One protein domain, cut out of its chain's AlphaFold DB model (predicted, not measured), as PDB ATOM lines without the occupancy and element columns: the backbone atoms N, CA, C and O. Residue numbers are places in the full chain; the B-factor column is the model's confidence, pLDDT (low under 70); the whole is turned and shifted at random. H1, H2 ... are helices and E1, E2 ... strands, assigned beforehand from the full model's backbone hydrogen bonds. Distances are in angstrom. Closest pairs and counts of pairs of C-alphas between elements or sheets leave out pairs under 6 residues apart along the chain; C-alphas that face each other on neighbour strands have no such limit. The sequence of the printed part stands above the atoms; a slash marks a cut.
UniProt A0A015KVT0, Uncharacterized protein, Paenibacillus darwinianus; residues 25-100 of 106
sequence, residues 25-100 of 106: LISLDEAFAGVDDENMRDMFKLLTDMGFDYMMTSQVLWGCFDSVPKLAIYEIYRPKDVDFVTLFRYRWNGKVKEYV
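This is residues 25 to 100 of the 106 residues of an uncharacterized protein of Paenibacillus darwinianus (UniProt A0A015KVT0). A long two-stranded hairpin, E3 and E4, reaches away from a small unit in which two short strands side by side, E1 and E2, are joined through one helix, H1; a third short strand, E5, folds back along E4 at the end away from the hairpin's tip. The tip, residues 79 to 84, sticks out free, and the unnamed stretch of residues 57 to 70 joins the two parts. The printed part has 76 residues with one named helix and five named strands, in the order E1, H1, E2, E3, E4, E5; the larger sheet has the order E3, E4, E5, antiparallel, and E1 and E2 form a parallel sheet of two. The class is mixed, helices and strands. The whole is only just compact, close to loose, with a radius of gyration of the C-alphas of 13.4 A, and elongated, spanning 43 by 26 by 23 A.

E3 is residues 71 to 77, 18.7 A from first to last C-alpha, beginning at C-alpha 71 (13.323, 23.261, 15.628). E4 is residues 86 to 92, 19.7 A long, and E5 is residues 97 to 99, ending at C-alpha 99 (15.802, 34.862, 17.856). E1 is residues 25 to 28, with C-alpha 25 at (5.026, 13.888, 9.911). H1 is residues 37 to 49, 18.3 A long, and E2 is residues 53 to 56.

E3, E4 and E5 form a meander, each strand the antiparallel neighbour of the one before, with E3 and E5 as edge strands. The hairpin of E3 and E4 runs at 158 degrees between directions; C-alphas 74 and 89 face each other at 4.8 A, and N 73 and O 90 are within hydrogen-bond range at 2.9 A. E4 and E5, also a hairpin, stand at 138 degrees, with N 91 and O 98 at 2.8 A. E2 and E3 are near each other, with 6 pairs of C-alphas within 10 A. E1, H1 and E2 form a strand-helix-strand unit, two parallel neighbour strands with a helix between them in the chain, and its crossover is right-handed. E1 and E2 stand at 20 degrees, with N 28 and O 55 at 3.0 A. The closest C-alphas of H1 and E2 are those of Leu 47 and Asp 53, 7.8 A apart. H1 is not on the sheet of E3, E4 and E5. In H1 every O i to N i+4 pair is within hydrogen-bond range.

The two C-alphas farthest apart are those of Met 50 and Asp 81, 43.6 A. The printed part has no cut. The link from E2 to E3, 14 residues, is long; those from H1 to E2 and from E4 to E5 are tight. The mean pLDDT of the printed part is 92.4, and no printed residue is under 70.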
ATOM      1  N   LEU A  25       5.461  12.705   9.160       94.75
ATOM      2  CA  LEU A  25       5.026  13.888   9.911       94.75
ATOM      3  C   LEU A  25       3.947  13.526  10.939       94.75
ATOM      4  O   LEU A  25       2.969  12.854  10.608       94.75
ATOM      5  N   ILE A  26       4.082  14.020  12.167       95.06
ATOM      6  CA  ILE A  26       3.015  13.976  13.175       95.06
ATOM      7  C   ILE A  26       2.627  15.384  13.629       95.06
ATOM      8  O   ILE A  26       3.465  16.281  13.711       95.06
ATOM      9  N   SER A  27       1.350  15.576  13.950       94.75
ATOM     10  CA  SER A  27       0.850  16.809  14.553       94.75
ATOM     11  C   SER A  27       0.266  16.524  15.927       94.75
ATOM     12  O   SER A  27      -0.568  15.625  16.043       94.75
ATOM     13  N   LEU A  28       0.671  17.279  16.944       92.94
ATOM     14  CA  LEU A  28       0.131  17.150  18.298       92.94
ATOM     15  C   LEU A  28      -0.420  18.491  18.768       92.94
ATOM     16  O   LEU A  28       0.285  19.500  18.732       92.94
ATOM     17  N   ASP A  29      -1.664  18.471  19.228       92.38
ATOM     18  CA  ASP A  29      -2.258  19.598  19.933       92.38
ATOM     19  C   ASP A  29      -2.026  19.441  21.438       92.38
ATOM     20  O   ASP A  29      -2.097  18.323  21.954       92.38
ATOM     21  N   GLU A  30      -1.692  20.536  22.117       89.44
ATOM     22  CA  GLU A  30      -1.355  20.563  23.550       89.44
ATOM     23  C   GLU A  30      -0.325  19.490  23.954       89.44
ATOM     24  O   GLU A  30      -0.472  18.744  24.929       89.44
ATOM     25  N   ALA A  31       0.755  19.404  23.176       90.06
ATOM     26  CA  ALA A  31       1.750  18.355  23.311       90.06
ATOM     27  C   ALA A  31       2.364  18.314  24.720       90.06
ATOM     28  O   ALA A  31       2.780  19.335  25.280       90.06
ATOM     29  N   PHE A  32       2.454  17.093  25.255       85.12
ATOM     30  CA  PHE A  32       3.099  16.761  26.529       85.12
ATOM     31  C   PHE A  32       2.574  17.534  27.749       85.12
ATOM     32  O   PHE A  32       3.283  17.679  28.745       85.12
ATOM     33  N   ALA A  33       1.314  17.978  27.717       84.56
ATOM     34  CA  ALA A  33       0.657  18.561  28.881       84.56
ATOM     35  C   ALA A  33       0.761  17.633  30.113       84.56
ATOM     36  O   ALA A  33       0.448  16.441  30.046       84.56
ATOM     37  N   GLY A  34       1.224  18.183  31.241       82.56
ATOM     38  CA  GLY A  34       1.367  17.449  32.504       82.56
ATOM     39  C   GLY A  34       2.515  16.430  32.556       82.56
ATOM     40  O   GLY A  34       2.535  15.597  33.461       82.56
ATOM     41  N   VAL A  35       3.448  16.462  31.599       86.12
ATOM     42  CA  VAL A  35       4.708  15.697  31.639       86.12
ATOM     43  C   VAL A  35       5.806  16.599  32.212       86.12
ATOM     44  O   VAL A  35       5.783  17.804  31.979       86.12
ATOM     45  N   ASP A  36       6.740  16.055  32.987       88.38
ATOM     46  CA  ASP A  36       7.913  16.811  33.442       88.38
ATOM     47  C   ASP A  36       8.997  16.916  32.352       88.38
ATOM     48  O   ASP A  36       8.949  16.244  31.322       88.38
ATOM     49  N   ASP A  37       9.972  17.795  32.573       87.00
ATOM     50  CA  ASP A  37      10.981  18.160  31.576       87.00
ATOM     51  C   ASP A  37      11.910  16.990  31.186       87.00
ATOM     52  O   ASP A  37      12.231  16.816  30.008       87.00
ATOM     53  N   GLU A  38      12.283  16.135  32.148       87.44
ATOM     54  CA  GLU A  38      13.129  14.956  31.904       87.44
ATOM     55  C   GLU A  38      12.413  13.967  30.979       87.44
ATOM     56  O   GLU A  38      12.956  13.537  29.955       87.44
ATOM     57  N   ASN A  39      11.144  13.680  31.260       88.00
ATOM     58  CA  ASN A  39      10.354  12.807  30.411       88.00
ATOM     59  C   ASN A  39       9.999  13.445  29.064       88.00
ATOM     60  O   ASN A  39       9.897  12.720  28.072       88.00
ATOM     61  N   MET A  40       9.838  14.769  28.982       89.56
ATOM     62  CA  MET A  40       9.683  15.456  27.694       89.56
ATOM     63  C   MET A  40      10.918  15.254  26.815       89.56
ATOM     64  O   MET A  40      10.775  14.882  25.646       89.56
ATOM     65  N   ARG A  41      12.125  15.430  27.366       92.44
ATOM     66  CA  ARG A  41      13.387  15.201  26.648       92.44
ATOM     67  C   ARG A  41      13.458  13.796  26.052       92.44
ATOM     68  O   ARG A  41      13.838  13.652  24.884       92.44
ATOM     69  N   ASP A  42      13.076  12.784  26.826       92.31
ATOM     70  CA  ASP A  42      13.062  11.388  26.380       92.31
ATOM     71  C   ASP A  42      12.018  11.133  25.286       92.31
ATOM     72  O   ASP A  42      12.282  10.391  24.340       92.31
ATOM     73  N   MET A  43      10.852  11.784  25.353       92.00
ATOM     74  CA  MET A  43       9.849  11.704  24.284       92.00
ATOM     75  C   MET A  43      10.346  12.346  22.988       92.00
ATOM     76  O   MET A  43      10.182  11.757  21.921       92.00
ATOM     77  N   PHE A  44      11.007  13.502  23.058       93.75
ATOM     78  CA  PHE A  44      11.647  14.096  21.880       93.75
ATOM     79  C   PHE A  44      12.757  13.215  21.322       93.75
ATOM     80  O   PHE A  44      12.844  13.042  20.107       93.75
ATOM     81  N   LYS A  45      13.566  12.606  22.195       94.56
ATOM     82  CA  LYS A  45      14.583  11.644  21.772       94.56
ATOM     83  C   LYS A  45      13.955  10.476  21.019       94.56
ATOM     84  O   LYS A  45      14.444  10.124  19.951       94.56
ATOM     85  N   LEU A  46      12.868   9.917  21.544       94.19
ATOM     86  CA  LEU A  46      12.140   8.836  20.891       94.19
ATOM     87  C   LEU A  46      11.637   9.257  19.503       94.19
ATOM     88  O   LEU A  46      11.837   8.519  18.544       94.19
ATOM     89  N   LEU A  47      11.042  10.446  19.364       94.50
ATOM     90  CA  LEU A  47      10.586  10.959  18.067       94.50
ATOM     91  C   LEU A  47      11.737  11.111  17.062       94.50
ATOM     92  O   LEU A  47      11.597  10.687  15.912       94.50
ATOM     93  N   THR A  48      12.877  11.648  17.505       94.69
ATOM     94  CA  THR A  48      14.098  11.762  16.694       94.69
ATOM     95  C   THR A  48      14.615  10.386  16.268       94.69
ATOM     96  O   THR A  48      14.868  10.172  15.083       94.69
ATOM     97  N   ASP A  49      14.732   9.433  17.199       94.44
ATOM     98  CA  ASP A  49      15.232   8.076  16.930       94.44
ATOM     99  C   ASP A  49      14.297   7.305  15.974       94.44
ATOM    100  O   ASP A  49      14.745   6.503  15.156       94.44
ATOM    101  N   MET A  50      12.990   7.580  16.036       93.81
ATOM    102  CA  MET A  50      11.978   7.019  15.134       93.81
ATOM    103  C   MET A  50      11.941   7.695  13.752       93.81
ATOM    104  O   MET A  50      11.269   7.187  12.848       93.81
ATOM    105  N   GLY A  51      12.656   8.811  13.575       93.94
ATOM    106  CA  GLY A  51      12.717   9.569  12.325       93.94
ATOM    107  C   GLY A  51      11.439  10.347  12.016       93.94
ATOM    108  O   GLY A  51      11.092  10.492  10.844       93.94
ATOM    109  N   PHE A  52      10.712  10.795  13.043       95.56
ATOM    110  CA  PHE A  52       9.538  11.644  12.864       95.56
ATOM    111  C   PHE A  52       9.920  13.118  12.725       95.56
ATOM    112  O   PHE A  52      10.642  13.667  13.556       95.56
ATOM    113  N   ASP A  53       9.329  13.777  11.736       94.94
ATOM    114  CA  ASP A  53       9.133  15.220  11.745       94.94
ATOM    115  C   ASP A  53       7.843  15.544  12.509       94.94
ATOM    116  O   ASP A  53       6.910  14.734  12.571       94.94
ATOM    117  N   TYR A  54       7.755  16.739  13.089       94.88
ATOM    118  CA  TYR A  54       6.597  17.101  13.899       94.88
ATOM    119  C   TYR A  54       6.210  18.577  13.825       94.88
ATOM    120  O   TYR A  54       7.045  19.466  13.661       94.88
ATOM    121  N   MET A  55       4.915  18.823  14.014       95.62
ATOM    122  CA  MET A  55       4.330  20.136  14.273       95.62
ATOM    123  C   MET A  55       3.528  20.055  15.570       95.62
ATOM    124  O   MET A  55       2.690  19.171  15.726       95.62
ATOM    125  N   MET A  56       3.795  20.940  16.526       94.31
ATOM    126  CA  MET A  56       3.175  20.849  17.848       94.31
ATOM    127  C   MET A  56       2.771  22.218  18.377       94.31
ATOM    128  O   MET A  56       3.454  23.210  18.120       94.31
ATOM    129  N   THR A  57       1.692  22.247  19.154       94.12
ATOM    130  CA  THR A  57       1.295  23.387  19.986       94.12
ATOM    131  C   THR A  57       1.504  23.027  21.455       94.12
ATOM    132  O   THR A  57       1.371  21.871  21.858       94.12
ATOM    133  N   SER A  58       1.874  24.008  22.275       91.31
ATOM    134  CA  SER A  58       1.965  23.843  23.725       91.31
ATOM    135  C   SER A  58       2.041  25.201  24.413       91.31
ATOM    136  O   SER A  58       2.481  26.181  23.817       91.31
ATOM    137  N   GLN A  59       1.644  25.244  25.683       84.06
ATOM    138  CA  GLN A  59       1.761  26.435  26.530       84.06
ATOM    139  C   GLN A  59       3.104  26.520  27.268       84.06
ATOM    140  O   GLN A  59       3.505  27.601  27.690       84.06
ATOM    141  N   VAL A  60       3.787  25.387  27.453       80.31
ATOM    142  CA  VAL A  60       4.996  25.290  28.294       80.31
ATOM    143  C   VAL A  60       6.210  24.756  27.541       80.31
ATOM    144  O   VAL A  60       7.347  24.994  27.945       80.31
ATOM    145  N   LEU A  61       5.986  24.047  26.436       82.44
ATOM    146  CA  LEU A  61       7.023  23.308  25.739       82.44
ATOM    147  C   LEU A  61       7.720  24.149  24.667       82.44
ATOM    148  O   LEU A  61       7.098  24.617  23.718       82.44
ATOM    149  N   TRP A  62       9.046  24.224  24.770       87.06
ATOM    150  CA  TRP A  62       9.904  24.893  23.787       87.06
ATOM    151  C   TRP A  62      10.683  23.924  22.893       87.06
ATOM    152  O   TRP A  62      11.178  24.330  21.846       87.06
ATOM    153  N   GLY A  63      10.819  22.655  23.300       88.69
ATOM    154  CA  GLY A  63      11.549  21.631  22.542       88.69
ATOM    155  C   GLY A  63      13.056  21.888  22.407       88.69
ATOM    156  O   GLY A  63      13.698  21.314  21.531       88.69
ATOM    157  N   CYS A  64      13.636  22.756  23.244       93.12
ATOM    158  CA  CYS A  64      15.066  23.088  23.245       93.12
ATOM    159  C   CYS A  64      15.892  22.048  24.016       93.12
ATOM    160  O   CYS A  64      16.571  22.379  24.987       93.12
ATOM    161  N   PHE A  65      15.813  20.793  23.585       93.75
ATOM    162  CA  PHE A  65      16.567  19.683  24.160       93.75
ATOM    163  C   PHE A  65      17.747  19.303  23.265       93.75
ATOM    164  O   PHE A  65      17.703  19.475  22.045       93.75
ATOM    165  N   ASP A  66      18.789  18.726  23.857       92.56
ATOM    166  CA  ASP A  66      19.934  18.145  23.140       92.56
ATOM    167  C   ASP A  66      19.530  16.976  22.224       92.56
ATOM    168  O   ASP A  66      20.203  16.695  21.234       92.56
ATOM    169  N   SER A  67      18.404  16.321  22.522       92.81
ATOM    170  CA  SER A  67      17.802  15.271  21.696       92.81
ATOM    171  C   SER A  67      17.100  15.787  20.433       92.81
ATOM    172  O   SER A  67      16.749  14.988  19.560       92.81
ATOM    173  N   VAL A  68      16.906  17.105  20.311       95.44
ATOM    174  CA  VAL A  68      16.257  17.753  19.167       95.44
ATOM    175  C   VAL A  68      17.319  18.438  18.303       95.44
ATOM    176  O   VAL A  68      17.888  19.442  18.731       95.44
ATOM    177  N   PRO A  69      17.577  17.975  17.064       94.88
ATOM    178  CA  PRO A  69      18.648  18.539  16.236       94.88
ATOM    179  C   PRO A  69      18.384  19.977  15.780       94.88
ATOM    180  O   PRO A  69      19.301  20.788  15.682       94.88
ATOM    181  N   LYS A  70      17.129  20.282  15.441       95.62
ATOM    182  CA  LYS A  70      16.693  21.593  14.955       95.62
ATOM    183  C   LYS A  70      15.192  21.748  15.151       95.62
ATOM    184  O   LYS A  70      14.452  20.787  14.970       95.62
ATOM    185  N   LEU A  71      14.746  22.956  15.478       95.88
ATOM    186  CA  LEU A  71      13.323  23.261  15.628       95.88
ATOM    187  C   LEU A  71      13.046  24.717  15.256       95.88
ATOM    188  O   LEU A  71      13.789  25.618  15.643       95.88
ATOM    189  N   ALA A  72      11.973  24.950  14.506       96.12
ATOM    190  CA  ALA A  72      11.395  26.279  14.361       96.12
ATOM    191  C   ALA A  72      10.351  26.469  15.460       96.12
ATOM    192  O   ALA A  72       9.493  25.609  15.645       96.12
ATOM    193  N   ILE A  73      10.429  27.581  16.182       95.44
ATOM    194  CA  ILE A  73       9.542  27.868  17.304       95.44
ATOM    195  C   ILE A  73       8.852  29.198  17.031       95.44
ATOM    196  O   ILE A  73       9.509  30.186  16.701       95.44
ATOM    197  N   TYR A  74       7.534  29.215  17.185       94.50
ATOM    198  CA  TYR A  74       6.725  30.422  17.113       94.50
ATOM    199  C   TYR A  74       6.030  30.614  18.452       94.50
ATOM    200  O   TYR A  74       5.215  29.790  18.857       94.50
ATOM    201  N   GLU A  75       6.372  31.695  19.136       93.56
ATOM    202  CA  GLU A  75       5.688  32.119  20.347       93.56
ATOM    203  C   GLU A  75       4.585  33.102  19.968       93.56
ATOM    204  O   GLU A  75       4.834  34.129  19.334       93.56
ATOM    205  N   ILE A  76       3.362  32.770  20.368       93.12
ATOM    206  CA  ILE A  76       2.199  33.634  20.221       93.12
ATOM    207  C   ILE A  76       2.044  34.393  21.534       93.12
ATOM    208  O   ILE A  76       1.721  33.799  22.562       93.12
ATOM    209  N   TYR A  77       2.270  35.702  21.502       92.19
ATOM    210  CA  TYR A  77       2.211  36.544  22.688       92.19
ATOM    211  C   TYR A  77       1.089  37.569  22.570       92.19
ATOM    212  O   TYR A  77       1.011  38.334  21.606       92.19
ATOM    213  N   ARG A  78       0.232  37.618  23.590       92.50
ATOM    214  CA  ARG A  78      -0.756  38.682  23.771       92.50
ATOM    215  C   ARG A  78      -0.347  39.520  24.985       92.50
ATOM    216  O   ARG A  78      -0.442  39.009  26.106       92.50
ATOM    217  N   PRO A  79       0.105  40.775  24.802       92.19
ATOM    218  CA  PRO A  79       0.371  41.656  25.930       92.19
ATOM    219  C   PRO A  79      -0.905  41.889  26.752       92.19
ATOM    220  O   PRO A  79      -2.023  41.802  26.239       92.19
ATOM    221  N   LYS A  80      -0.744  42.174  28.048       89.81
ATOM    222  CA  LYS A  80      -1.882  42.534  28.904       89.81
ATOM    223  C   LYS A  80      -2.464  43.870  28.433       89.81
ATOM    224  O   LYS A  80      -1.715  44.756  28.036       89.81
ATOM    225  N   ASP A  81      -3.790  43.977  28.478       90.81
ATOM    226  CA  ASP A  81      -4.533  45.221  28.235       90.81
ATOM    227  C   ASP A  81      -4.436  45.797  26.808       90.81
ATOM    228  O   ASP A  81      -4.665  46.986  26.595       90.81
ATOM    229  N   VAL A  82      -4.141  44.953  25.812       93.31
ATOM    230  CA  VAL A  82      -4.187  45.322  24.387       93.31
ATOM    231  C   VAL A  82      -4.951  44.291  23.550       93.31
ATOM    232  O   VAL A  82      -4.964  43.091  23.843       93.31
ATOM    233  N   ASP A  83      -5.556  44.761  22.459       91.94
ATOM    234  CA  ASP A  83      -6.368  43.949  21.542       91.94
ATOM    235  C   ASP A  83      -5.598  43.511  20.291       91.94
ATOM    236  O   ASP A  83      -6.145  43.423  19.193       91.94
ATOM    237  N   PHE A  84      -4.307  43.217  20.450       91.88
ATOM    238  CA  PHE A  84      -3.504  42.617  19.390       91.88
ATOM    239  C   PHE A  84      -2.683  41.433  19.900       91.88
ATOM    240  O   PHE A  84      -2.409  41.290  21.093       91.88
ATOM    241  N   VAL A  85      -2.287  40.582  18.958       93.69
ATOM    242  CA  VAL A  85      -1.391  39.446  19.165       93.69
ATOM    243  C   VAL A  85      -0.125  39.702  18.360       93.69
ATOM    244  O   VAL A  85      -0.201  40.148  17.216       93.69
ATOM    245  N   THR A  86       1.031  39.425  18.950       92.75
ATOM    246  CA  THR A  86       2.327  39.471  18.268       92.75
ATOM    247  C   THR A  86       2.953  38.084  18.234       92.75
ATOM    248  O   THR A  86       2.657  37.229  19.069       92.75
ATOM    249  N   LEU A  87       3.820  37.861  17.250       93.12
ATOM    250  CA  LEU A  87       4.522  36.601  17.051       93.12
ATOM    251  C   LEU A  87       6.019  36.821  17.239       93.12
ATOM    252  O   LEU A  87       6.594  37.719  16.622       93.12
ATOM    253  N   PHE A  88       6.658  35.975  18.039       93.62
ATOM    254  CA  PHE A  88       8.113  35.909  18.123       93.62
ATOM    255  C   PHE A  88       8.591  34.613  17.486       93.62
ATOM    256  O   PHE A  88       8.130  33.523  17.824       93.62
ATOM    257  N   ARG A  89       9.526  34.730  16.545       95.12
ATOM    258  CA  ARG A  89      10.102  33.577  15.861       95.12
ATOM    259  C   ARG A  89      11.461  33.255  16.455       95.12
ATOM    260  O   ARG A  89      12.333  34.116  16.549       95.12
ATOM    261  N   TYR A  90      11.667  31.987  16.776       95.81
ATOM    262  CA  TYR A  90      12.949  31.457  17.203       95.81
ATOM    263  C   TYR A  90      13.350  30.247  16.364       95.81
ATOM    264  O   TYR A  90      12.522  29.554  15.765       95.81
ATOM    265  N   ARG A  91      14.651  29.975  16.348       96.50
ATOM    266  CA  ARG A  91      15.243  28.764  15.796       96.50
ATOM    267  C   ARG A  91      16.100  28.104  16.863       96.50
ATOM    268  O   ARG A  91      17.037  28.704  17.372       96.50
ATOM    269  N   TRP A  92      15.804  26.854  17.170       97.06
ATOM    270  CA  TRP A  92      16.710  25.978  17.895       97.06
ATOM    271  C   TRP A  92      17.637  25.287  16.896       97.06
ATOM    272  O   TRP A  92      17.168  24.704  15.916       97.06
ATOM    273  N   ASN A  93      18.943  25.352  17.142       95.38
ATOM    274  CA  ASN A  93      19.976  24.754  16.287       95.38
ATOM    275  C   ASN A  93      20.600  23.474  16.886       95.38
ATOM    276  O   ASN A  93      21.687  23.074  16.473       95.38
ATOM    277  N   GLY A  94      19.963  22.888  17.906       94.50
ATOM    278  CA  GLY A  94      20.502  21.754  18.664       94.50
ATOM    279  C   GLY A  94      21.336  22.153  19.882       94.50
ATOM    280  O   GLY A  94      21.728  21.288  20.661       94.50
ATOM    281  N   LYS A  95      21.639  23.447  20.055       94.50
ATOM    282  CA  LYS A  95      22.478  23.951  21.156       94.50
ATOM    283  C   LYS A  95      21.960  25.240  21.779       94.50
ATOM    284  O   LYS A  95      22.017  25.399  22.994       94.50
ATOM    285  N   VAL A  96      21.500  26.178  20.956       95.31
ATOM    286  CA  VAL A  96      21.062  27.511  21.382       95.31
ATOM    287  C   VAL A  96      19.756  27.877  20.680       95.31
ATOM    288  O   VAL A  96      19.561  27.583  19.496       95.31
ATOM    289  N   LYS A  97      18.854  28.523  21.429       95.56
ATOM    290  CA  LYS A  97      17.633  29.138  20.900       95.56
ATOM    291  C   LYS A  97      17.965  30.542  20.402       95.56
ATOM    292  O   LYS A  97      18.259  31.434  21.192       95.56
ATOM    293  N   GLU A  98      17.917  30.728  19.095       96.31
ATOM    294  CA  GLU A  98      18.246  31.976  18.412       96.31
ATOM    295  C   GLU A  98      16.960  32.721  18.053       96.31
ATOM    296  O   GLU A  98      16.031  32.127  17.505       96.31
ATOM    297  N   TYR A  99      16.893  34.020  18.342       95.50
ATOM    298  CA  TYR A  99      15.802  34.862  17.856       95.50
ATOM    299  C   TYR A  99      15.972  35.120  16.361       95.50
ATOM    300  O   TYR A  99      17.050  35.503  15.905       95.50
ATOM    301  N   VAL A 100      14.903  34.911  15.600       94.06
ATOM    302  CA  VAL A 100      14.868  35.195  14.169       94.06
ATOM    303  C   VAL A 100      14.107  36.496  13.998       94.06
ATOM    304  O   VAL A 100      12.884  36.533  14.124       94.06
TER     305      VAL A 100